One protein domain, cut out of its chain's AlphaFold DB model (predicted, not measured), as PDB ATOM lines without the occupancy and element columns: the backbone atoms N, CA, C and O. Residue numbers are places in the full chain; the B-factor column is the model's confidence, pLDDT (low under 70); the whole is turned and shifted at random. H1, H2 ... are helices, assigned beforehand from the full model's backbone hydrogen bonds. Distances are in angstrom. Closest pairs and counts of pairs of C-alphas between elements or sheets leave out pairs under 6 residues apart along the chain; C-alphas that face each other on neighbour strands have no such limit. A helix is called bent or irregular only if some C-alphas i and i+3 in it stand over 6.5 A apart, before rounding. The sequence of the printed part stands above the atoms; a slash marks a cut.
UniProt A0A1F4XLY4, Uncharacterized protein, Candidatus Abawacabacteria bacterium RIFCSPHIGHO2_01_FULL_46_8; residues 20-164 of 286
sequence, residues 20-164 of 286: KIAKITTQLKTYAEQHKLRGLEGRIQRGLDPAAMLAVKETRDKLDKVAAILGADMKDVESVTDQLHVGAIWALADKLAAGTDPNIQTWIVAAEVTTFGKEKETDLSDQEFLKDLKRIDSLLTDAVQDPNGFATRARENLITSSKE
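What this domain is: This is residues 20 to 164 of the 286 residues of an uncharacterized protein of Candidatus Abawacabacteria bacterium RIFCSPHIGHO2_01_FULL_46_8 (UniProt A0A1F4XLY4). Picture a compact cluster of helices round a core of the short H3 and the longer H7, with the hairpin of H1 and H2 at one end and H6 at the other. H4 and H8 run side by side the same way and H7 runs against both, a bundle; H9 crosses H7, and H5 packs on H3 and H7. The printed part has 145 residues with nine named helices, H1 to H9 in order, and no named strand: all helix. It is compact, with a radius of gyration of the C-alphas of 14.2 A and spans of 37 by 31 by 29 A.

How they stand to each other: Start at H1, residues 20 to 35, and H2, residues 40 to 46, a helical hairpin; their closest C-alphas, Leu 28 and Glu 41, are 5.2 A apart. Go on to H3, residues 50 to 55: C-alphas Tyr 31 and Ala 55, the closest of H1 and H3, are 5.4 A apart, and the two stand about perpendicular at 77 degrees. H4, residues 57 to 70, touches H3 only at the corner. H5, residues 74 to 85, touches H3 at a steep tilt of 54 degrees, closest at C-alphas Ala 51 and Thr 81, 6.0 A. H6, residues 89 to 98, is irregular, C-alphas 91 and 94 being 7.7 A apart, and touches no helix. H7, residues 102 to 115, is a hub with H3, each touching five helices; C-alphas Pro 50 and Ala 110, their closest, are 5.2 A apart. H4, H7 and H8, residues 126 to 145, form an up and down bundle, each running against the one before. H4 and H8 stand at a shallow tilt of 24 degrees, closest at C-alphas Val 66 and Val 144, 5.5 A. H9, residues 147 to 163, touches H7 at a steep tilt of 65 degrees, closest at C-alphas Val 109 and Ala 151, 5.5 A. Each O i to N i+4 pair is within hydrogen-bond range in H1, H3, H5, H7, H8 and H9, against 8 of 10 in H4, 4 of 6 in H6 and 1 of 3 in H2, where 4 of 4 O i to N i+3 pairs are.

Where its parts are: Find C-alpha 20 at (-16.178, -29.655, 59.005); from there H1 runs 22.5 A. H8, the longest, begins at C-alpha 126, (-20.713, -35.934, 65.408), and runs 28.7 A. H9 runs 24.2 A to C-alpha 163 at (-41.782, -54.990, 48.872).

The domain as a whole: The C-alphas farthest apart, of Asp 94 and Gln 127, are 38.6 A apart. The printed part has no cut and no long link. Mean pLDDT of the printed part is 92.0; look at residue 121 for the one value under 70.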
ATOM      1  N   LYS A  20     -15.508 -28.870  60.043       92.94
ATOM      2  CA  LYS A  20     -16.178 -29.655  59.005       92.94
ATOM      3  C   LYS A  20     -17.689 -29.729  59.220       92.94
ATOM      4  O   LYS A  20     -18.464 -29.522  58.284       92.94
ATOM      5  N   ILE A  21     -18.126 -30.008  60.446       93.56
ATOM      6  CA  ILE A  21     -19.552 -30.088  60.787       93.56
ATOM      7  C   ILE A  21     -20.213 -28.712  60.667       93.56
ATOM      8  O   ILE A  21     -21.304 -28.606  60.102       93.56
ATOM      9  N   ALA A  22     -19.552 -27.645  61.118       94.19
ATOM     10  CA  ALA A  22     -20.054 -26.277  60.992       94.19
ATOM     11  C   ALA A  22     -20.204 -25.847  59.522       94.19
ATOM     12  O   ALA A  22     -21.213 -25.237  59.145       94.19
ATOM     13  N   LYS A  23     -19.241 -26.218  58.669       95.75
ATOM     14  CA  LYS A  23     -19.291 -25.984  57.221       95.75
ATOM     15  C   LYS A  23     -20.483 -26.698  56.582       95.75
ATOM     16  O   LYS A  23     -21.274 -26.053  55.893       95.75
ATOM     17  N   ILE A  24     -20.656 -27.993  56.852       96.31
ATOM     18  CA  ILE A  24     -21.789 -28.783  56.341       96.31
ATOM     19  C   ILE A  24     -23.115 -28.204  56.842       96.31
ATOM     20  O   ILE A  24     -24.040 -28.004  56.063       96.31
ATOM     21  N   THR A  25     -23.202 -27.852  58.126       95.31
ATOM     22  CA  THR A  25     -24.401 -27.235  58.712       95.31
ATOM     23  C   THR A  25     -24.772 -25.937  57.992       95.31
ATOM     24  O   THR A  25     -25.943 -25.695  57.705       95.31
ATOM     25  N   THR A  26     -23.781 -25.103  57.666       96.50
ATOM     26  CA  THR A  26     -23.986 -23.864  56.900       96.50
ATOM     27  C   THR A  26     -24.511 -24.145  55.492       96.50
ATOM     28  O   THR A  26     -25.439 -23.473  55.037       96.50
ATOM     29  N   GLN A  27     -23.965 -25.158  54.814       97.19
ATOM     30  CA  GLN A  27     -24.432 -25.581  53.491       97.19
ATOM     31  C   GLN A  27     -25.885 -26.073  53.536       97.19
ATOM     32  O   GLN A  27     -26.706 -25.615  52.742       97.19
ATOM     33  N   LEU A  28     -26.231 -26.917  54.516       96.38
ATOM     34  CA  LEU A  28     -27.596 -27.417  54.715       96.38
ATOM     35  C   LEU A  28     -28.591 -26.276  54.948       96.38
ATOM     36  O   LEU A  28     -29.640 -26.251  54.311       96.38
ATOM     37  N   LYS A  29     -28.253 -25.307  55.808       95.69
ATOM     38  CA  LYS A  29     -29.100 -24.130  56.064       95.69
ATOM     39  C   LYS A  29     -29.301 -23.282  54.810       95.69
ATOM     40  O   LYS A  29     -30.425 -22.904  54.502       95.69
ATOM     41  N   THR A  30     -28.226 -23.031  54.065       95.94
ATOM     42  CA  THR A  30     -28.287 -22.228  52.834       95.94
ATOM     43  C   THR A  30     -29.192 -22.889  51.794       95.94
ATOM     44  O   THR A  30     -30.071 -22.236  51.234       95.94
ATOM     45  N   TYR A  31     -29.028 -24.196  51.574       95.50
ATOM     46  CA  TYR A  31     -29.872 -24.955  50.651       95.50
ATOM     47  C   TYR A  31     -31.332 -25.000  51.131       95.50
ATOM     48  O   TYR A  31     -32.252 -24.757  50.353       95.50
ATOM     49  N   ALA A  32     -31.558 -25.229  52.429       93.69
ATOM     50  CA  ALA A  32     -32.886 -25.220  53.039       93.69
ATOM     51  C   ALA A  32     -33.635 -23.900  52.818       93.69
ATOM     52  O   ALA A  32     -34.829 -23.912  52.516       93.69
ATOM     53  N   GLU A  33     -32.950 -22.764  52.947       93.69
ATOM     54  CA  GLU A  33     -33.525 -21.440  52.705       93.69
ATOM     55  C   GLU A  33     -33.871 -21.230  51.226       93.69
ATOM     56  O   GLU A  33     -34.968 -20.763  50.911       93.69
ATOM     57  N   GLN A  34     -32.974 -21.625  50.318       93.88
ATOM     58  CA  GLN A  34     -33.161 -21.491  48.869       93.88
ATOM     59  C   GLN A  34     -34.320 -22.354  48.346       93.88
ATOM     60  O   GLN A  34     -35.144 -21.873  47.566       93.88
ATOM     61  N   HIS A  35     -34.424 -23.595  48.827       92.19
ATOM     62  CA  HIS A  35     -35.405 -24.590  48.375       92.19
ATOM     63  C   HIS A  35     -36.648 -24.686  49.282       92.19
ATOM     64  O   HIS A  35     -37.564 -25.463  49.022       92.19
ATOM     65  N   LYS A  36     -36.723 -23.868  50.342       90.38
ATOM     66  CA  LYS A  36     -37.805 -23.861  51.349       90.38
ATOM     67  C   LYS A  36     -37.982 -25.205  52.083       90.38
ATOM     68  O   LYS A  36     -39.089 -25.535  52.514       90.38
ATOM     69  N   LEU A  37     -36.893 -25.945  52.288       88.50
ATOM     70  CA  LEU A  37     -36.862 -27.246  52.971       88.50
ATOM     71  C   LEU A  37     -36.515 -27.084  54.458       88.50
ATOM     72  O   LEU A  37     -35.372 -27.256  54.878       88.50
ATOM     73  N   ARG A  38     -37.501 -26.705  55.275       83.75
ATOM     74  CA  ARG A  38     -37.284 -26.467  56.715       83.75
ATOM     75  C   ARG A  38     -36.804 -27.732  57.439       83.75
ATOM     76  O   ARG A  38     -37.399 -28.792  57.268       83.75
ATOM     77  N   GLY A  39     -35.816 -27.590  58.324       83.56
ATOM     78  CA  GLY A  39     -35.329 -28.675  59.181       83.56
ATOM     79  C   GLY A  39     -34.252 -29.557  58.545       83.56
ATOM     80  O   GLY A  39     -33.822 -30.528  59.172       83.56
ATOM     81  N   LEU A  40     -33.789 -29.235  57.330       90.06
ATOM     82  CA  LEU A  40     -32.722 -29.973  56.650       90.06
ATOM     83  C   LEU A  40     -31.397 -29.940  57.433       90.06
ATOM     84  O   LEU A  40     -30.613 -30.881  57.371       90.06
ATOM     85  N   GLU A  41     -31.157 -28.905  58.237       87.38
ATOM     86  CA  GLU A  41     -30.001 -28.811  59.131       87.38
ATOM     87  C   GLU A  41     -29.938 -29.952  60.161       87.38
ATOM     88  O   GLU A  41     -28.850 -30.348  60.578       87.38
ATOM     89  N   GLY A  42     -31.083 -30.553  60.509       87.56
ATOM     90  CA  GLY A  42     -31.156 -31.727  61.383       87.56
ATOM     91  C   GLY A  42     -30.511 -32.985  60.788       87.56
ATOM     92  O   GLY A  42     -30.332 -33.982  61.488       87.56
ATOM     93  N   ARG A  43     -30.116 -32.963  59.508       89.31
ATOM     94  CA  ARG A  43     -29.448 -34.088  58.834       89.31
ATOM     95  C   ARG A  43     -28.028 -34.349  59.330       89.31
ATOM     96  O   ARG A  43     -27.550 -35.467  59.171       89.31
ATOM     97  N   ILE A  44     -27.411 -33.410  60.049       89.44
ATOM     98  CA  ILE A  44     -26.198 -33.693  60.837       89.44
ATOM     99  C   ILE A  44     -26.445 -34.816  61.854       89.44
ATOM    100  O   ILE A  44     -25.595 -35.676  62.047       89.44
ATOM    101  N   GLN A  45     -27.633 -34.859  62.461       86.94
ATOM    102  CA  GLN A  45     -27.978 -35.874  63.459       86.94
ATOM    103  C   GLN A  45     -28.583 -37.133  62.836       86.94
ATOM    104  O   GLN A  45     -28.599 -38.168  63.479       86.94
ATOM    105  N   ARG A  46     -29.084 -37.093  61.596       83.75
ATOM    106  CA  ARG A  46     -29.813 -38.230  60.987       83.75
ATOM    107  C   ARG A  46     -29.096 -38.902  59.812       83.75
ATOM    108  O   ARG A  46     -29.591 -39.902  59.286       83.75
ATOM    109  N   GLY A  47     -27.946 -38.362  59.413       87.50
ATOM    110  CA  GLY A  47     -27.266 -38.710  58.166       87.50
ATOM    111  C   GLY A  47     -27.851 -37.950  56.972       87.50
ATOM    112  O   GLY A  47     -28.938 -37.366  57.051       87.50
ATOM    113  N   LEU A  48     -27.113 -37.938  55.859       92.19
ATOM    114  CA  LEU A  48     -27.528 -37.208  54.658       92.19
ATOM    115  C   LEU A  48     -28.573 -38.016  53.874       92.19
ATOM    116  O   LEU A  48     -28.298 -39.113  53.385       92.19
ATOM    117  N   ASP A  49     -29.775 -37.457  53.746       91.56
ATOM    118  CA  ASP A  49     -30.774 -37.888  52.765       91.56
ATOM    119  C   ASP A  49     -30.448 -37.284  51.380       91.56
ATOM    120  O   ASP A  49     -29.517 -36.477  51.274       91.56
ATOM    121  N   PRO A  50     -31.187 -37.622  50.305       94.56
ATOM    122  CA  PRO A  50     -30.916 -37.065  48.979       94.56
ATOM    123  C   PRO A  50     -30.875 -35.528  48.945       94.56
ATOM    124  O   PRO A  50     -29.974 -34.958  48.334       94.56
ATOM    125  N   ALA A  51     -31.778 -34.842  49.659       95.38
ATOM    126  CA  ALA A  51     -31.781 -33.379  49.744       95.38
ATOM    127  C   ALA A  51     -30.501 -32.838  50.404       95.38
ATOM    128  O   ALA A  51     -29.877 -31.904  49.904       95.38
ATOM    129  N   ALA A  52     -30.062 -33.455  51.501       95.50
ATOM    130  CA  ALA A  52     -28.835 -33.072  52.182       95.50
ATOM    131  C   ALA A  52     -27.575 -33.379  51.355       95.50
ATOM    132  O   ALA A  52     -26.621 -32.605  51.399       95.50
ATOM    133  N   MET A  53     -27.565 -34.457  50.562       97.25
ATOM    134  CA  MET A  53     -26.458 -34.736  49.639       97.25
ATOM    135  C   MET A  53     -26.358 -33.705  48.509       97.25
ATOM    136  O   MET A  53     -25.248 -33.389  48.083       97.25
ATOM    137  N   LEU A  54     -27.482 -33.161  48.033       97.19
ATOM    138  CA  LEU A  54     -27.480 -32.069  47.051       97.19
ATOM    139  C   LEU A  54     -27.047 -30.728  47.657       97.19
ATOM    140  O   LEU A  54     -26.470 -29.892  46.956       97.19
ATOM    141  N   ALA A  55     -27.296 -30.530  48.954       97.06
ATOM    142  CA  ALA A  55     -26.866 -29.344  49.688       97.06
ATOM    143  C   ALA A  55     -25.354 -29.330  49.967       97.06
ATOM    144  O   ALA A  55     -24.722 -28.273  49.929       97.06
ATOM    145  N   VAL A  56     -24.770 -30.494  50.266       97.12
ATOM    146  CA  VAL A  56     -23.347 -30.618  50.602       97.12
ATOM    147  C   VAL A  56     -22.507 -30.669  49.334       97.12
ATOM    148  O   VAL A  56     -22.673 -31.552  48.495       97.12
ATOM    149  N   LYS A  57     -21.571 -29.724  49.194       96.12
ATOM    150  CA  LYS A  57     -20.814 -29.529  47.947       96.12
ATOM    151  C   LYS A  57     -20.086 -30.804  47.504       96.12
ATOM    152  O   LYS A  57     -20.147 -31.181  46.342       96.12
ATOM    153  N   GLU A  58     -19.404 -31.471  48.428       95.25
ATOM    154  CA  GLU A  58     -18.584 -32.646  48.136       95.25
ATOM    155  C   GLU A  58     -19.411 -33.828  47.599       95.25
ATOM    156  O   GLU A  58     -18.962 -34.544  46.701       95.25
ATOM    157  N   THR A  59     -20.626 -34.026  48.116       97.50
ATOM    158  CA  THR A  59     -21.549 -35.064  47.638       97.50
ATOM    159  C   THR A  59     -22.270 -34.629  46.364       97.50
ATOM    160  O   THR A  59     -22.408 -35.437  45.445       97.50
ATOM    161  N   ARG A  60     -22.640 -33.346  46.253       97.75
ATOM    162  CA  ARG A  60     -23.233 -32.754  45.049       97.75
ATOM    163  C   ARG A  60     -22.317 -32.897  43.837       97.75
ATOM    164  O   ARG A  60     -22.755 -33.418  42.824       97.75
ATOM    165  N   ASP A  61     -21.035 -32.552  43.967       97.94
ATOM    166  CA  ASP A  61     -20.053 -32.644  42.877       97.94
ATOM    167  C   ASP A  61     -19.934 -34.082  42.316       97.94
ATOM    168  O   ASP A  61     -19.548 -34.285  41.161       97.94
ATOM    169  N   LYS A  62     -20.234 -35.110  43.126       98.31
ATOM    170  CA  LYS A  62     -20.280 -36.514  42.682       98.31
ATOM    171  C   LYS A  62     -21.616 -36.865  42.033       98.31
ATOM    172  O   LYS A  62     -21.612 -37.516  40.989       98.31
ATOM    173  N   LEU A  63     -22.732 -36.411  42.601       97.88
ATOM    174  CA  LEU A  63     -24.056 -36.583  42.000       97.88
ATOM    175  C   LEU A  63     -24.163 -35.881  40.640       97.88
ATOM    176  O   LEU A  63     -24.707 -36.479  39.720       97.88
ATOM    177  N   ASP A  64     -23.549 -34.708  40.464       98.00
ATOM    178  CA  ASP A  64     -23.469 -33.999  39.179       98.00
ATOM    179  C   ASP A  64     -22.803 -34.867  38.096       98.00
ATOM    180  O   ASP A  64     -23.252 -34.917  36.950       98.00
ATOM    181  N   LYS A  65     -21.743 -35.608  38.453       98.00
ATOM    182  CA  LYS A  65     -21.056 -36.526  37.526       98.00
ATOM    183  C   LYS A  65     -21.919 -37.731  37.171       98.00
ATOM    184  O   LYS A  65     -21.956 -38.126  36.008       98.00
ATOM    185  N   VAL A  66     -22.604 -38.306  38.161       97.94
ATOM    186  CA  VAL A  66     -23.555 -39.406  37.942       97.94
ATOM    187  C   VAL A  66     -24.685 -38.937  37.024       97.94
ATOM    188  O   VAL A  66     -24.954 -39.582  36.014       97.94
ATOM    189  N   ALA A  67     -25.295 -37.788  37.320       97.69
ATOM    190  CA  ALA A  67     -26.370 -37.186  36.541       97.69
ATOM    191  C   ALA A  67     -25.966 -36.945  35.085       97.69
ATOM    192  O   ALA A  67     -26.680 -37.363  34.175       97.69
ATOM    193  N   ALA A  68     -24.788 -36.358  34.855       97.44
ATOM    194  CA  ALA A  68     -24.283 -36.100  33.512       97.44
ATOM    195  C   ALA A  68     -24.159 -37.380  32.666       97.44
ATOM    196  O   ALA A  68     -24.451 -37.358  31.472       97.44
ATOM    197  N   ILE A  69     -23.754 -38.500  33.274       96.56
ATOM    198  CA  ILE A  69     -23.607 -39.788  32.575       96.56
ATOM    199  C   ILE A  69     -24.963 -40.465  32.351       96.56
ATOM    200  O   ILE A  69     -25.178 -41.052  31.291       96.56
ATOM    201  N   LEU A  70     -25.882 -40.364  33.316       96.81
ATOM    202  CA  LEU A  70     -27.248 -40.881  33.185       96.81
ATOM    203  C   LEU A  70     -28.122 -40.030  32.243       96.81
ATOM    204  O   LEU A  70     -29.202 -40.465  31.855       96.81
ATOM    205  N   GLY A  71     -27.659 -38.838  31.852       97.00
ATOM    206  CA  GLY A  71     -28.398 -37.913  30.991       97.00
ATOM    207  C   GLY A  71     -29.469 -37.104  31.731       97.00
ATOM    208  O   GLY A  71     -30.467 -36.723  31.125       97.00
ATOM    209  N   ALA A  72     -29.283 -36.874  33.030       97.50
ATOM    210  CA  ALA A  72     -30.173 -36.086  33.878       97.50
ATOM    211  C   ALA A  72     -29.794 -34.592  33.888       97.50
ATOM    212  O   ALA A  72     -28.613 -34.242  33.812       97.50
ATOM    213  N   ASP A  73     -30.792 -33.716  34.038       96.94
ATOM    214  CA  ASP A  73     -30.581 -32.299  34.358       96.94
ATOM    215  C   ASP A  73     -30.621 -32.134  35.879       96.94
ATOM    216  O   ASP A  73     -31.615 -32.449  36.533       96.94
ATOM    217  N   MET A  74     -29.545 -31.603  36.457       96.31
ATOM    218  CA  MET A  74     -29.455 -31.406  37.902       96.31
ATOM    219  C   MET A  74     -30.550 -30.504  38.471       96.31
ATOM    220  O   MET A  74     -30.966 -30.727  39.604       96.31
ATOM    221  N   LYS A  75     -31.076 -29.541  37.705       96.06
ATOM    222  CA  LYS A  75     -32.216 -28.727  38.163       96.06
ATOM    223  C   LYS A  75     -33.491 -29.553  38.303       96.06
ATOM    224  O   LYS A  75     -34.281 -29.331  39.222       96.06
ATOM    225  N   ASP A  76     -33.689 -30.520  37.414       96.25
ATOM    226  CA  ASP A  76     -34.833 -31.423  37.484       96.25
ATOM    227  C   ASP A  76     -34.650 -32.459  38.599       96.25
ATOM    228  O   ASP A  76     -35.617 -32.794  39.285       96.25
ATOM    229  N   VAL A  77     -33.418 -32.923  38.843       96.62
ATOM    230  CA  VAL A  77     -33.083 -33.779  39.999       96.62
ATOM    231  C   VAL A  77     -33.365 -33.052  41.317       96.62
ATOM    232  O   VAL A  77     -33.985 -33.631  42.213       96.62
ATOM    233  N   GLU A  78     -32.970 -31.784  41.440       95.94
ATOM    234  CA  GLU A  78     -33.320 -30.933  42.586       95.94
ATOM    235  C   GLU A  78     -34.837 -30.799  42.725       95.94
ATOM    236  O   GLU A  78     -35.376 -31.051  43.799       95.94
ATOM    237  N   SER A  79     -35.550 -30.507  41.633       94.06
ATOM    238  CA  SER A  79     -37.010 -30.382  41.653       94.06
ATOM    239  C   SER A  79     -37.711 -31.664  42.113       94.06
ATOM    240  O   SER A  79     -38.656 -31.605  42.903       94.06
ATOM    241  N   VAL A  80     -37.259 -32.831  41.643       93.94
ATOM    242  CA  VAL A  80     -37.748 -34.141  42.100       93.94
ATOM    243  C   VAL A  80     -37.453 -34.328  43.586       93.94
ATOM    244  O   VAL A  80     -38.330 -34.747  44.341       93.94
ATOM    245  N   THR A  81     -36.240 -33.990  44.018       94.06
ATOM    246  CA  THR A  81     -35.810 -34.136  45.411       94.06
ATOM    247  C   THR A  81     -36.638 -33.265  46.347       94.06
ATOM    248  O   THR A  81     -37.135 -33.768  47.353       94.06
ATOM    249  N   ASP A  82     -36.855 -32.000  45.994       90.62
ATOM    250  CA  ASP A  82     -37.661 -31.057  46.766       90.62
ATOM    251  C   ASP A  82     -39.104 -31.554  46.887       90.62
ATOM    252  O   ASP A  82     -39.656 -31.605  47.987       90.62
ATOM    253  N   GLN A  83     -39.700 -31.989  45.769       88.62
ATOM    254  CA  GLN A  83     -41.050 -32.558  45.733       88.62
ATOM    255  C   GLN A  83     -41.181 -33.776  46.655       88.62
ATOM    256  O   GLN A  83     -42.136 -33.864  47.432       88.62
ATOM    257  N   LEU A  84     -40.226 -34.705  46.602       88.31
ATOM    258  CA  LEU A  84     -40.227 -35.893  47.456       88.31
ATOM    259  C   LEU A  84     -39.988 -35.539  48.929       88.31
ATOM    260  O   LEU A  84     -40.649 -36.108  49.797       88.31
ATOM    261  N   HIS A  85     -39.125 -34.562  49.214       83.62
ATOM    262  CA  HIS A  85     -38.841 -34.102  50.573       83.62
ATOM    263  C   HIS A  85     -40.071 -33.471  51.243       83.62
ATOM    264  O   HIS A  85     -40.310 -33.693  52.429       83.62
ATOM    265  N   VAL A  86     -40.891 -32.725  50.490       78.00
ATOM    266  CA  VAL A  86     -42.114 -32.086  51.016       78.00
ATOM    267  C   VAL A  86     -43.371 -32.961  50.912       78.00
ATOM    268  O   VAL A  86     -44.470 -32.497  51.219       78.00
ATOM    269  N   GLY A  87     -43.232 -34.230  50.516       73.44
ATOM    270  CA  GLY A  87     -44.309 -35.221  50.586       73.44
ATOM    271  C   GLY A  87     -45.158 -35.385  49.321       73.44
ATOM    272  O   GLY A  87     -46.204 -36.029  49.383       73.44
ATOM    273  N   ALA A  88     -44.716 -34.897  48.155       78.19
ATOM    274  CA  ALA A  88     -45.387 -35.117  46.862       78.19
ATOM    275  C   ALA A  88     -45.158 -36.535  46.283       78.19
ATOM    276  O   ALA A  88     -45.173 -36.754  45.070       78.19
ATOM    277  N   ILE A  89     -44.953 -37.521  47.155       88.44
ATOM    278  CA  ILE A  89     -44.528 -38.880  46.812       88.44
ATOM    279  C   ILE A  89     -45.505 -39.599  45.875       88.44
ATOM    280  O   ILE A  89     -45.104 -40.270  44.926       88.44
ATOM    281  N   TRP A  90     -46.801 -39.371  46.070       91.44
ATOM    282  CA  TRP A  90     -47.868 -40.001  45.296       91.44
ATOM    283  C   TRP A  90     -47.986 -39.454  43.871       91.44
ATOM    284  O   TRP A  90     -48.302 -40.205  42.944       91.44
ATOM    285  N   ALA A  91     -47.684 -38.166  43.676       88.06
ATOM    286  CA  ALA A  91     -47.658 -37.546  42.353       88.06
ATOM    287  C   ALA A  91     -46.534 -38.131  41.481       88.06
ATOM    288  O   ALA A  91     -46.686 -38.252  40.265       88.06
ATOM    289  N   LEU A  92     -45.433 -38.554  42.109       90.56
ATOM    290  CA  LEU A  92     -44.270 -39.132  41.439       90.56
ATOM    291  C   LEU A  92     -44.274 -40.666  41.397       90.56
ATOM    292  O   LEU A  92     -43.410 -41.239  40.741       90.56
ATOM    293  N   ALA A  93     -45.255 -41.344  42.001       91.94
ATOM    294  CA  ALA A  93     -45.266 -42.805  42.126       91.94
ATOM    295  C   ALA A  93     -45.132 -43.568  40.788       91.94
ATOM    296  O   ALA A  93     -44.443 -44.578  40.740       91.94
ATOM    297  N   ASP A  94     -45.708 -43.076  39.677       91.31
ATOM    298  CA  ASP A  94     -45.532 -43.762  38.374       91.31
ATOM    299  C   ASP A  94     -44.092 -43.648  37.879       91.31
ATOM    300  O   ASP A  94     -43.526 -44.610  37.367       91.31
ATOM    301  N   LYS A  95     -43.492 -42.463  38.042       91.75
ATOM    302  CA  LYS A  95     -42.109 -42.214  37.644       91.75
ATOM    303  C   LYS A  95     -41.135 -43.004  38.519       91.75
ATOM    304  O   LYS A  95     -40.203 -43.597  37.986       91.75
ATOM    305  N   LEU A  96     -41.384 -43.045  39.831       91.44
ATOM    306  CA  LEU A  96     -40.616 -43.834  40.796       91.44
ATOM    307  C   LEU A  96     -40.666 -45.328  40.457       91.44
ATOM    308  O   LEU A  96     -39.619 -45.963  40.373       91.44
ATOM    309  N   ALA A  97     -41.856 -45.870  40.186       90.69
ATOM    310  CA  ALA A  97     -42.021 -47.276  39.825       90.69
ATOM    311  C   ALA A  97     -41.408 -47.625  38.463       90.69
ATOM    312  O   ALA A  97     -40.767 -48.669  38.298       90.69
ATOM    313  N   ALA A  98     -41.569 -46.735  37.480       90.31
ATOM    314  CA  ALA A  98     -40.964 -46.906  36.169       90.31
ATOM    315  C   ALA A  98     -39.435 -46.863  36.244       90.31
ATOM    316  O   ALA A  98     -38.797 -47.665  35.571       90.31
ATOM    317  N   GLY A  99     -38.845 -45.968  37.046       86.12
ATOM    318  CA  GLY A  99     -37.401 -45.914  37.305       86.12
ATOM    319  C   GLY A  99     -36.525 -45.790  36.050       86.12
ATOM    320  O   GLY A  99     -35.381 -46.245  36.051       86.12
ATOM    321  N   THR A 100     -37.076 -45.258  34.955       88.88
ATOM    322  CA  THR A 100     -36.390 -45.084  33.659       88.88
ATOM    323  C   THR A 100     -36.120 -43.624  33.308       88.88
ATOM    324  O   THR A 100     -35.377 -43.360  32.373       88.88
ATOM    325  N   ASP A 101     -36.753 -42.680  34.005       94.06
ATOM    326  CA  ASP A 101     -36.491 -41.245  33.858       94.06
ATOM    327  C   ASP A 101     -35.097 -40.941  34.448       94.06
ATOM    328  O   ASP A 101     -34.872 -41.291  35.612       94.06
ATOM    329  N   PRO A 102     -34.164 -40.329  33.693       96.25
ATOM    330  CA  PRO A 102     -32.808 -40.059  34.172       96.25
ATOM    331  C   PRO A 102     -32.755 -39.309  35.504       96.25
ATOM    332  O   PRO A 102     -31.961 -39.656  36.375       96.25
ATOM    333  N   ASN A 103     -33.645 -38.334  35.711       96.56
ATOM    334  CA  ASN A 103     -33.661 -37.532  36.933       96.56
ATOM    335  C   ASN A 103     -34.085 -38.383  38.141       96.56
ATOM    336  O   ASN A 103     -33.529 -38.269  39.234       96.56
ATOM    337  N   ILE A 104     -35.039 -39.295  37.931       94.94
ATOM    338  CA  ILE A 104     -35.459 -40.274  38.940       94.94
ATOM    339  C   ILE A 104     -34.353 -41.296  39.198       94.94
ATOM    340  O   ILE A 104     -34.137 -41.664  40.347       94.94
ATOM    341  N   GLN A 105     -33.630 -41.741  38.170       95.75
ATOM    342  CA  GLN A 105     -32.507 -42.663  38.342       95.75
ATOM    343  C   GLN A 105     -31.392 -42.039  39.181       95.75
ATOM    344  O   GLN A 105     -30.913 -42.679  40.115       95.75
ATOM    345  N   THR A 106     -31.029 -40.781  38.926       96.94
ATOM    346  CA  THR A 106     -30.077 -40.048  39.771       96.94
ATOM    347  C   THR A 106     -30.579 -39.932  41.212       96.94
ATOM    348  O   THR A 106     -29.811 -40.158  42.147       96.94
ATOM    349  N   TRP A 107     -31.869 -39.647  41.415       96.06
ATOM    350  CA  TRP A 107     -32.454 -39.616  42.757       96.06
ATOM    351  C   TRP A 107     -32.412 -40.988  43.452       96.06
ATOM    352  O   TRP A 107     -32.063 -41.065  44.628       96.06
ATOM    353  N   ILE A 108     -32.699 -42.079  42.731       94.44
ATOM    354  CA  ILE A 108     -32.613 -43.457  43.245       94.44
ATOM    355  C   ILE A 108     -31.176 -43.793  43.661       94.44
ATOM    356  O   ILE A 108     -30.984 -44.406  44.707       94.44
ATOM    357  N   VAL A 109     -30.166 -43.354  42.900       96.19
ATOM    358  CA  VAL A 109     -28.756 -43.501  43.301       96.19
ATOM    359  C   VAL A 109     -28.498 -42.798  44.633       96.19
ATOM    360  O   VAL A 109     -27.939 -43.407  45.541       96.19
ATOM    361  N   ALA A 110     -28.937 -41.545  44.788       95.62
ATOM    362  CA  ALA A 110     -28.781 -40.821  46.049       95.62
ATOM    363  C   ALA A 110     -29.519 -41.515  47.211       95.62
ATOM    364  O   ALA A 110     -28.977 -41.622  48.311       95.62
ATOM    365  N   ALA A 111     -30.727 -42.032  46.966       92.19
ATOM    366  CA  ALA A 111     -31.511 -42.755  47.964       92.19
ATOM    367  C   ALA A 111     -30.832 -44.062  48.410       92.19
ATOM    368  O   ALA A 111     -30.772 -44.336  49.608       92.19
ATOM    369  N   GLU A 112     -30.262 -44.828  47.477       91.88
ATOM    370  CA  GLU A 112     -29.484 -46.036  47.781       91.88
ATOM    371  C   GLU A 112     -28.233 -45.699  48.598       91.88
ATOM    372  O   GLU A 112     -27.932 -46.363  49.584       91.88
ATOM    373  N   VAL A 113     -27.518 -44.626  48.248       93.25
ATOM    374  CA  VAL A 113     -26.351 -44.168  49.017       93.25
ATOM    375  C   VAL A 113     -26.740 -43.827  50.460       93.25
ATOM    376  O   VAL A 113     -25.965 -44.092  51.384       93.25
ATOM    377  N   THR A 114     -27.933 -43.272  50.691       89.12
ATOM    378  CA  THR A 114     -28.414 -42.986  52.047       89.12
ATOM    379  C   THR A 114     -28.540 -44.265  52.873       89.12
ATOM    380  O   THR A 114     -28.089 -44.278  54.019       89.12
ATOM    381  N   THR A 115     -29.115 -45.330  52.314       83.88
ATOM    382  CA  THR A 115     -29.580 -46.505  53.072       83.88
ATOM    383  C   THR A 115     -28.632 -47.706  53.015       83.88
ATOM    384  O   THR A 115     -28.509 -48.439  53.998       83.88
ATOM    385  N   PHE A 116     -27.926 -47.919  51.905       85.38
ATOM    386  CA  PHE A 116     -27.122 -49.118  51.690       85.38
ATOM    387  C   PHE A 116     -25.935 -49.198  52.657       85.38
ATOM    388  O   PHE A 116     -25.071 -48.316  52.712       85.38
ATOM    389  N   GLY A 117     -25.885 -50.276  53.442       80.62
ATOM    390  CA  GLY A 117     -24.850 -50.478  54.457       80.62
ATOM    391  C   GLY A 117     -24.919 -49.494  55.631       80.62
ATOM    392  O   GLY A 117     -23.934 -49.359  56.357       80.62
ATOM    393  N   LYS A 118     -26.043 -48.786  55.823       80.88
ATOM    394  CA  LYS A 118     -26.254 -47.939  57.002       80.88
ATOM    395  C   LYS A 118     -26.513 -48.822  58.227       80.88
ATOM    396  O   LYS A 118     -27.418 -49.648  58.236       80.88
ATOM    397  N   GLU A 119     -25.702 -48.651  59.268       72.50
ATOM    398  CA  GLU A 119     -25.739 -49.501  60.471       72.50
ATOM    399  C   GLU A 119     -26.811 -49.060  61.492       72.50
ATOM    400  O   GLU A 119     -27.204 -49.848  62.350       72.50
ATOM    401  N   LYS A 120     -27.263 -47.795  61.441       71.69
ATOM    402  CA  LYS A 120     -28.076 -47.166  62.497       71.69
ATOM    403  C   LYS A 120     -29.070 -46.152  61.920       71.69
ATOM    404  O   LYS A 120     -28.675 -45.292  61.139       71.69
ATOM    405  N   GLU A 121     -30.327 -46.203  62.365       68.00
ATOM    406  CA  GLU A 121     -31.404 -45.269  61.959       68.00
ATOM    407  C   GLU A 121     -31.812 -44.266  63.057       68.00
ATOM    408  O   GLU A 121     -32.771 -43.515  62.908       68.00
ATOM    409  N   THR A 122     -31.097 -44.244  64.182       76.31
ATOM    410  CA  THR A 122     -31.319 -43.270  65.262       76.31
ATOM    411  C   THR A 122     -30.429 -42.044  65.096       76.31
ATOM    412  O   THR A 122     -29.512 -42.049  64.275       76.31
ATOM    413  N   ASP A 123     -30.623 -41.046  65.960       86.12
ATOM    414  CA  ASP A 123     -29.738 -39.887  66.012       86.12
ATOM    415  C   ASP A 123     -28.258 -40.308  66.199       86.12
ATOM    416  O   ASP A 123     -27.915 -41.241  66.948       86.12
ATOM    417  N   LEU A 124     -27.398 -39.633  65.443       87.88
ATOM    418  CA  LEU A 124     -25.957 -39.803  65.344       87.88
ATOM    419  C   LEU A 124     -25.265 -38.719  66.173       87.88
ATOM    420  O   LEU A 124     -25.650 -37.549  66.150       87.88
ATOM    421  N   SER A 125     -24.201 -39.106  66.863       91.56
ATOM    422  CA  SER A 125     -23.174 -38.177  67.329       91.56
ATOM    423  C   SER A 125     -22.345 -37.639  66.158       91.56
ATOM    424  O   SER A 125     -22.285 -38.244  65.089       91.56
ATOM    425  N   ASP A 126     -21.616 -36.551  66.387       91.69
ATOM    426  CA  ASP A 126     -20.713 -35.934  65.408       91.69
ATOM    427  C   ASP A 126     -19.702 -36.924  64.798       91.69
ATOM    428  O   ASP A 126     -19.453 -36.927  63.591       91.69
ATOM    429  N   GLN A 127     -19.141 -37.820  65.615       91.81
ATOM    430  CA  GLN A 127     -18.214 -38.849  65.134       91.81
ATOM    431  C   GLN A 127     -18.916 -39.914  64.284       91.81
ATOM    432  O   GLN A 127     -18.374 -40.329  63.257       91.81
ATOM    433  N   GLU A 128     -20.113 -40.347  64.690       91.88
ATOM    434  CA  GLU A 128     -20.929 -41.284  63.913       91.88
ATOM    435  C   GLU A 128     -21.351 -40.659  62.577       91.88
ATOM    436  O   GLU A 128     -21.246 -41.317  61.544       91.88
ATOM    437  N   PHE A 129     -21.721 -39.377  62.569       92.56
ATOM    438  CA  PHE A 129     -22.025 -38.626  61.355       92.56
ATOM    439  C   PHE A 129     -20.823 -38.569  60.405       92.56
ATOM    440  O   PHE A 129     -20.952 -38.867  59.220       92.56
ATOM    441  N   LEU A 130     -19.624 -38.254  60.903       93.00
ATOM    442  CA  LEU A 130     -18.421 -38.226  60.066       93.00
ATOM    443  C   LEU A 130     -18.009 -39.619  59.558       93.00
ATOM    444  O   LEU A 130     -17.421 -39.718  58.477       93.00
ATOM    445  N   LYS A 131     -18.299 -40.693  60.308       92.50
ATOM    446  CA  LYS A 131     -18.139 -42.080  59.834       92.50
ATOM    447  C   LYS A 131     -19.131 -42.371  58.704       92.50
ATOM    448  O   LYS A 131     -18.718 -42.879  57.663       92.50
ATOM    449  N   ASP A 132     -20.398 -42.008  58.883       92.38
ATOM    450  CA  ASP A 132     -21.444 -42.189  57.875       92.38
ATOM    451  C   ASP A 132     -21.152 -41.385  56.599       92.38
ATOM    452  O   ASP A 132     -21.252 -41.904  55.491       92.38
ATOM    453  N   LEU A 133     -20.641 -40.159  56.739       93.50
ATOM    454  CA  LEU A 133     -20.217 -39.333  55.612       93.50
ATOM    455  C   LEU A 133     -19.112 -40.000  54.780       93.50
ATOM    456  O   LEU A 133     -19.117 -39.881  53.560       93.50
ATOM    457  N   LYS A 134     -18.178 -40.731  55.404       93.81
ATOM    458  CA  LYS A 134     -17.157 -41.505  54.671       93.81
ATOM    459  C   LYS A 134     -17.763 -42.690  53.914       93.81
ATOM    460  O   LYS A 134     -17.317 -42.981  52.808       93.81
ATOM    461  N   ARG A 135     -18.768 -43.362  54.488       94.81
ATOM    462  CA  ARG A 135     -19.523 -44.426  53.802       94.81
ATOM    463  C   ARG A 135     -20.230 -43.862  52.568       94.81
ATOM    464  O   ARG A 135     -20.056 -44.398  51.479       94.81
ATOM    465  N   ILE A 136     -20.953 -42.753  52.733       95.31
ATOM    466  CA  ILE A 136     -21.618 -42.021  51.644       95.31
ATOM    467  C   ILE A 136     -20.606 -41.633  50.559       95.31
ATOM    468  O   ILE A 136     -20.837 -41.876  49.377       95.31
ATOM    469  N   ASP A 137     -19.459 -41.080  50.956       96.06
ATOM    470  CA  ASP A 137     -18.394 -40.674  50.041       96.06
ATOM    471  C   ASP A 137     -17.853 -41.845  49.204       96.06
ATOM    472  O   ASP A 137     -17.642 -41.692  47.996       96.06
ATOM    473  N   SER A 138     -17.677 -43.013  49.832       96.75
ATOM    474  CA  SER A 138     -17.264 -44.252  49.168       96.75
ATOM    475  C   SER A 138     -18.313 -44.724  48.165       96.75
ATOM    476  O   SER A 138     -17.984 -44.922  47.000       96.75
ATOM    477  N   LEU A 139     -19.582 -44.824  48.570       96.62
ATOM    478  CA  LEU A 139     -20.661 -45.288  47.690       96.62
ATOM    479  C   LEU A 139     -20.888 -44.345  46.502       96.62
ATOM    480  O   LEU A 139     -21.096 -44.804  45.383       96.62
ATOM    481  N   LEU A 140     -20.783 -43.027  46.706       97.38
ATOM    482  CA  LEU A 140     -20.821 -42.063  45.603       97.38
ATOM    483  C   LEU A 140     -19.605 -42.191  44.682       97.38
ATOM    484  O   LEU A 140     -19.713 -41.918  43.492       97.38
ATOM    485  N   THR A 141     -18.446 -42.592  45.205       97.62
ATOM    486  CA  THR A 141     -17.268 -42.864  44.371       97.62
ATOM    487  C   THR A 141     -17.507 -44.084  43.488       97.62
ATOM    488  O   THR A 141     -17.246 -44.009  42.288       97.62
ATOM    489  N   ASP A 142     -18.077 -45.153  44.041       97.00
ATOM    490  CA  ASP A 142     -18.462 -46.346  43.278       97.00
ATOM    491  C   ASP A 142     -19.521 -46.005  42.218       97.00
ATOM    492  O   ASP A 142     -19.404 -46.406  41.059       97.00
ATOM    493  N   ALA A 143     -20.515 -45.187  42.583       96.94
ATOM    494  CA  ALA A 143     -21.536 -44.705  41.658       96.94
ATOM    495  C   ALA A 143     -20.950 -43.849  40.526       96.94
ATOM    496  O   ALA A 143     -21.416 -43.936  39.398       96.94
ATOM    497  N   VAL A 144     -19.910 -43.048  40.782       97.62
ATOM    498  CA  VAL A 144     -19.208 -42.287  39.732       97.62
ATOM    499  C   VAL A 144     -18.404 -43.206  38.803       97.62
ATOM    500  O   VAL A 144     -18.282 -42.902  37.617       97.62
ATOM    501  N   GLN A 145     -17.847 -44.308  39.313       97.50
ATOM    502  CA  GLN A 145     -17.059 -45.258  38.515       97.50
ATOM    503  C   GLN A 145     -17.923 -46.121  37.584       97.50
ATOM    504  O   GLN A 145     -17.498 -46.423  36.471       97.50
ATOM    505  N   ASP A 146     -19.131 -46.490  38.018       96.69
ATOM    506  CA  ASP A 146     -20.100 -47.269  37.237       96.69
ATOM    507  C   ASP A 146     -21.533 -46.718  37.412       96.69
ATOM    508  O   ASP A 146     -22.355 -47.341  38.087       96.69
ATOM    509  N   PRO A 147     -21.884 -45.557  36.818       94.88
ATOM    510  CA  PRO A 147     -23.188 -44.929  37.055       94.88
ATOM    511  C   PRO A 147     -24.371 -45.783  36.605       94.88
ATOM    512  O   PRO A 147     -25.348 -45.923  37.337       94.88
ATOM    513  N   ASN A 148     -24.282 -46.388  35.416       95.19
ATOM    514  CA  ASN A 148     -25.370 -47.193  34.857       95.19
ATOM    515  C   ASN A 148     -25.572 -48.496  35.638       95.19
ATOM    516  O   ASN A 148     -26.709 -48.854  35.964       95.19
ATOM    517  N   GLY A 149     -24.487 -49.207  35.966       95.56
ATOM    518  CA  GLY A 149     -24.581 -50.431  36.753       95.56
ATOM    519  C   GLY A 149     -25.001 -50.149  38.194       95.56
ATOM    520  O   GLY A 149     -25.840 -50.876  38.727       95.56
ATOM    521  N   PHE A 150     -24.511 -49.068  38.809       96.44
ATOM    522  CA  PHE A 150     -24.948 -48.651  40.141       96.44
ATOM    523  C   PHE A 150     -26.432 -48.277  40.154       96.44
ATOM    524  O   PHE A 150     -27.161 -48.795  40.990       96.44
ATOM    525  N   ALA A 151     -26.911 -47.452  39.215       94.25
ATOM    526  CA  ALA A 151     -28.325 -47.073  39.130       94.25
ATOM    527  C   ALA A 151     -29.247 -48.288  38.933       94.25
ATOM    528  O   ALA A 151     -30.313 -48.363  39.543       94.25
ATOM    529  N   THR A 152     -28.816 -49.266  38.129       93.50
ATOM    530  CA  THR A 152     -29.554 -50.522  37.928       93.50
ATOM    531  C   THR A 152     -29.675 -51.304  39.237       93.50
ATOM    532  O   THR A 152     -30.786 -51.626  39.653       93.50
ATOM    533  N   ARG A 153     -28.553 -51.533  39.938       93.19
ATOM    534  CA  ARG A 153     -28.543 -52.239  41.231       93.19
ATOM    535  C   ARG A 153     -29.327 -51.487  42.306       93.19
ATOM    536  O   ARG A 153     -30.112 -52.097  43.018       93.19
ATOM    537  N   ALA A 154     -29.160 -50.169  42.386       92.69
ATOM    538  CA  ALA A 154     -29.882 -49.303  43.314       92.69
ATOM    539  C   ALA A 154     -31.398 -49.425  43.120       92.69
ATOM    540  O   ALA A 154     -32.148 -49.578  44.080       92.69
ATOM    541  N   ARG A 155     -31.864 -49.434  41.866       90.19
ATOM    542  CA  ARG A 155     -33.278 -49.651  41.557       90.19
ATOM    543  C   ARG A 155     -33.751 -51.037  41.997       90.19
ATOM    544  O   ARG A 155     -34.818 -51.144  42.600       90.19
ATOM    545  N   GLU A 156     -33.000 -52.086  41.680       89.12
ATOM    546  CA  GLU A 156     -33.349 -53.459  42.065       89.12
ATOM    547  C   GLU A 156     -33.413 -53.622  43.588       89.12
ATOM    548  O   GLU A 156     -34.385 -54.179  44.103       89.12
ATOM    549  N   ASN A 157     -32.436 -53.071  44.311       87.94
ATOM    550  CA  ASN A 157     -32.388 -53.069  45.770       87.94
ATOM    551  C   ASN A 157     -33.559 -52.289  46.366       87.94
ATOM    552  O   ASN A 157     -34.246 -52.795  47.256       87.94
ATOM    553  N   LEU A 158     -33.840 -51.091  45.850       86.00
ATOM    554  CA  LEU A 158     -34.946 -50.261  46.318       86.00
ATOM    555  C   LEU A 158     -36.297 -50.956  46.100       86.00
ATOM    556  O   LEU A 158     -37.115 -50.991  47.015       86.00
ATOM    557  N   ILE A 159     -36.537 -51.564  44.933       84.88
ATOM    558  CA  ILE A 159     -37.775 -52.315  44.650       84.88
ATOM    559  C   ILE A 159     -37.875 -53.569  45.528       84.88
ATOM    560  O   ILE A 159     -38.940 -53.861  46.065       84.88
ATOM    561  N   THR A 160     -36.787 -54.321  45.678       86.31
ATOM    562  CA  THR A 160     -36.794 -55.571  46.451       86.31
ATOM    563  C   THR A 160     -37.025 -55.289  47.931       86.31
ATOM    564  O   THR A 160     -37.973 -55.809  48.511       86.31
ATOM    565  N   SER A 161     -36.228 -54.396  48.518       85.44
ATOM    566  CA  SER A 161     -36.337 -54.036  49.936       85.44
ATOM    567  C   SER A 161     -37.654 -53.340  50.274       85.44
ATOM    568  O   SER A 161     -38.151 -53.491  51.383       85.44
ATOM    569  N   SER A 162     -38.252 -52.588  49.345       87.81
ATOM    570  CA  SER A 162     -39.540 -51.928  49.586       87.81
ATOM    571  C   SER A 162     -40.719 -52.897  49.625       87.81
ATOM    572  O   SER A 162     -41.644 -52.672  50.401       87.81
ATOM    573  N   LYS A 163     -40.699 -53.987  48.851       87.88
ATOM    574  CA  LYS A 163     -41.782 -54.990  48.872       87.88
ATOM    575  C   LYS A 163     -41.941 -55.679  50.221       87.88
ATOM    576  O   LYS A 163     -43.034 -56.117  50.548       87.88
ATOM    577  N   GLU A 164     -40.872 -55.760  51.000       89.38
ATOM    578  CA  GLU A 164     -40.891 -56.345  52.344       89.38
ATOM    579  C   GLU A 164     -41.401 -55.359  53.408       89.38
ATOM    580  O   GLU A 164     -41.652 -55.743  54.548       89.38
TER     581      GLU A 164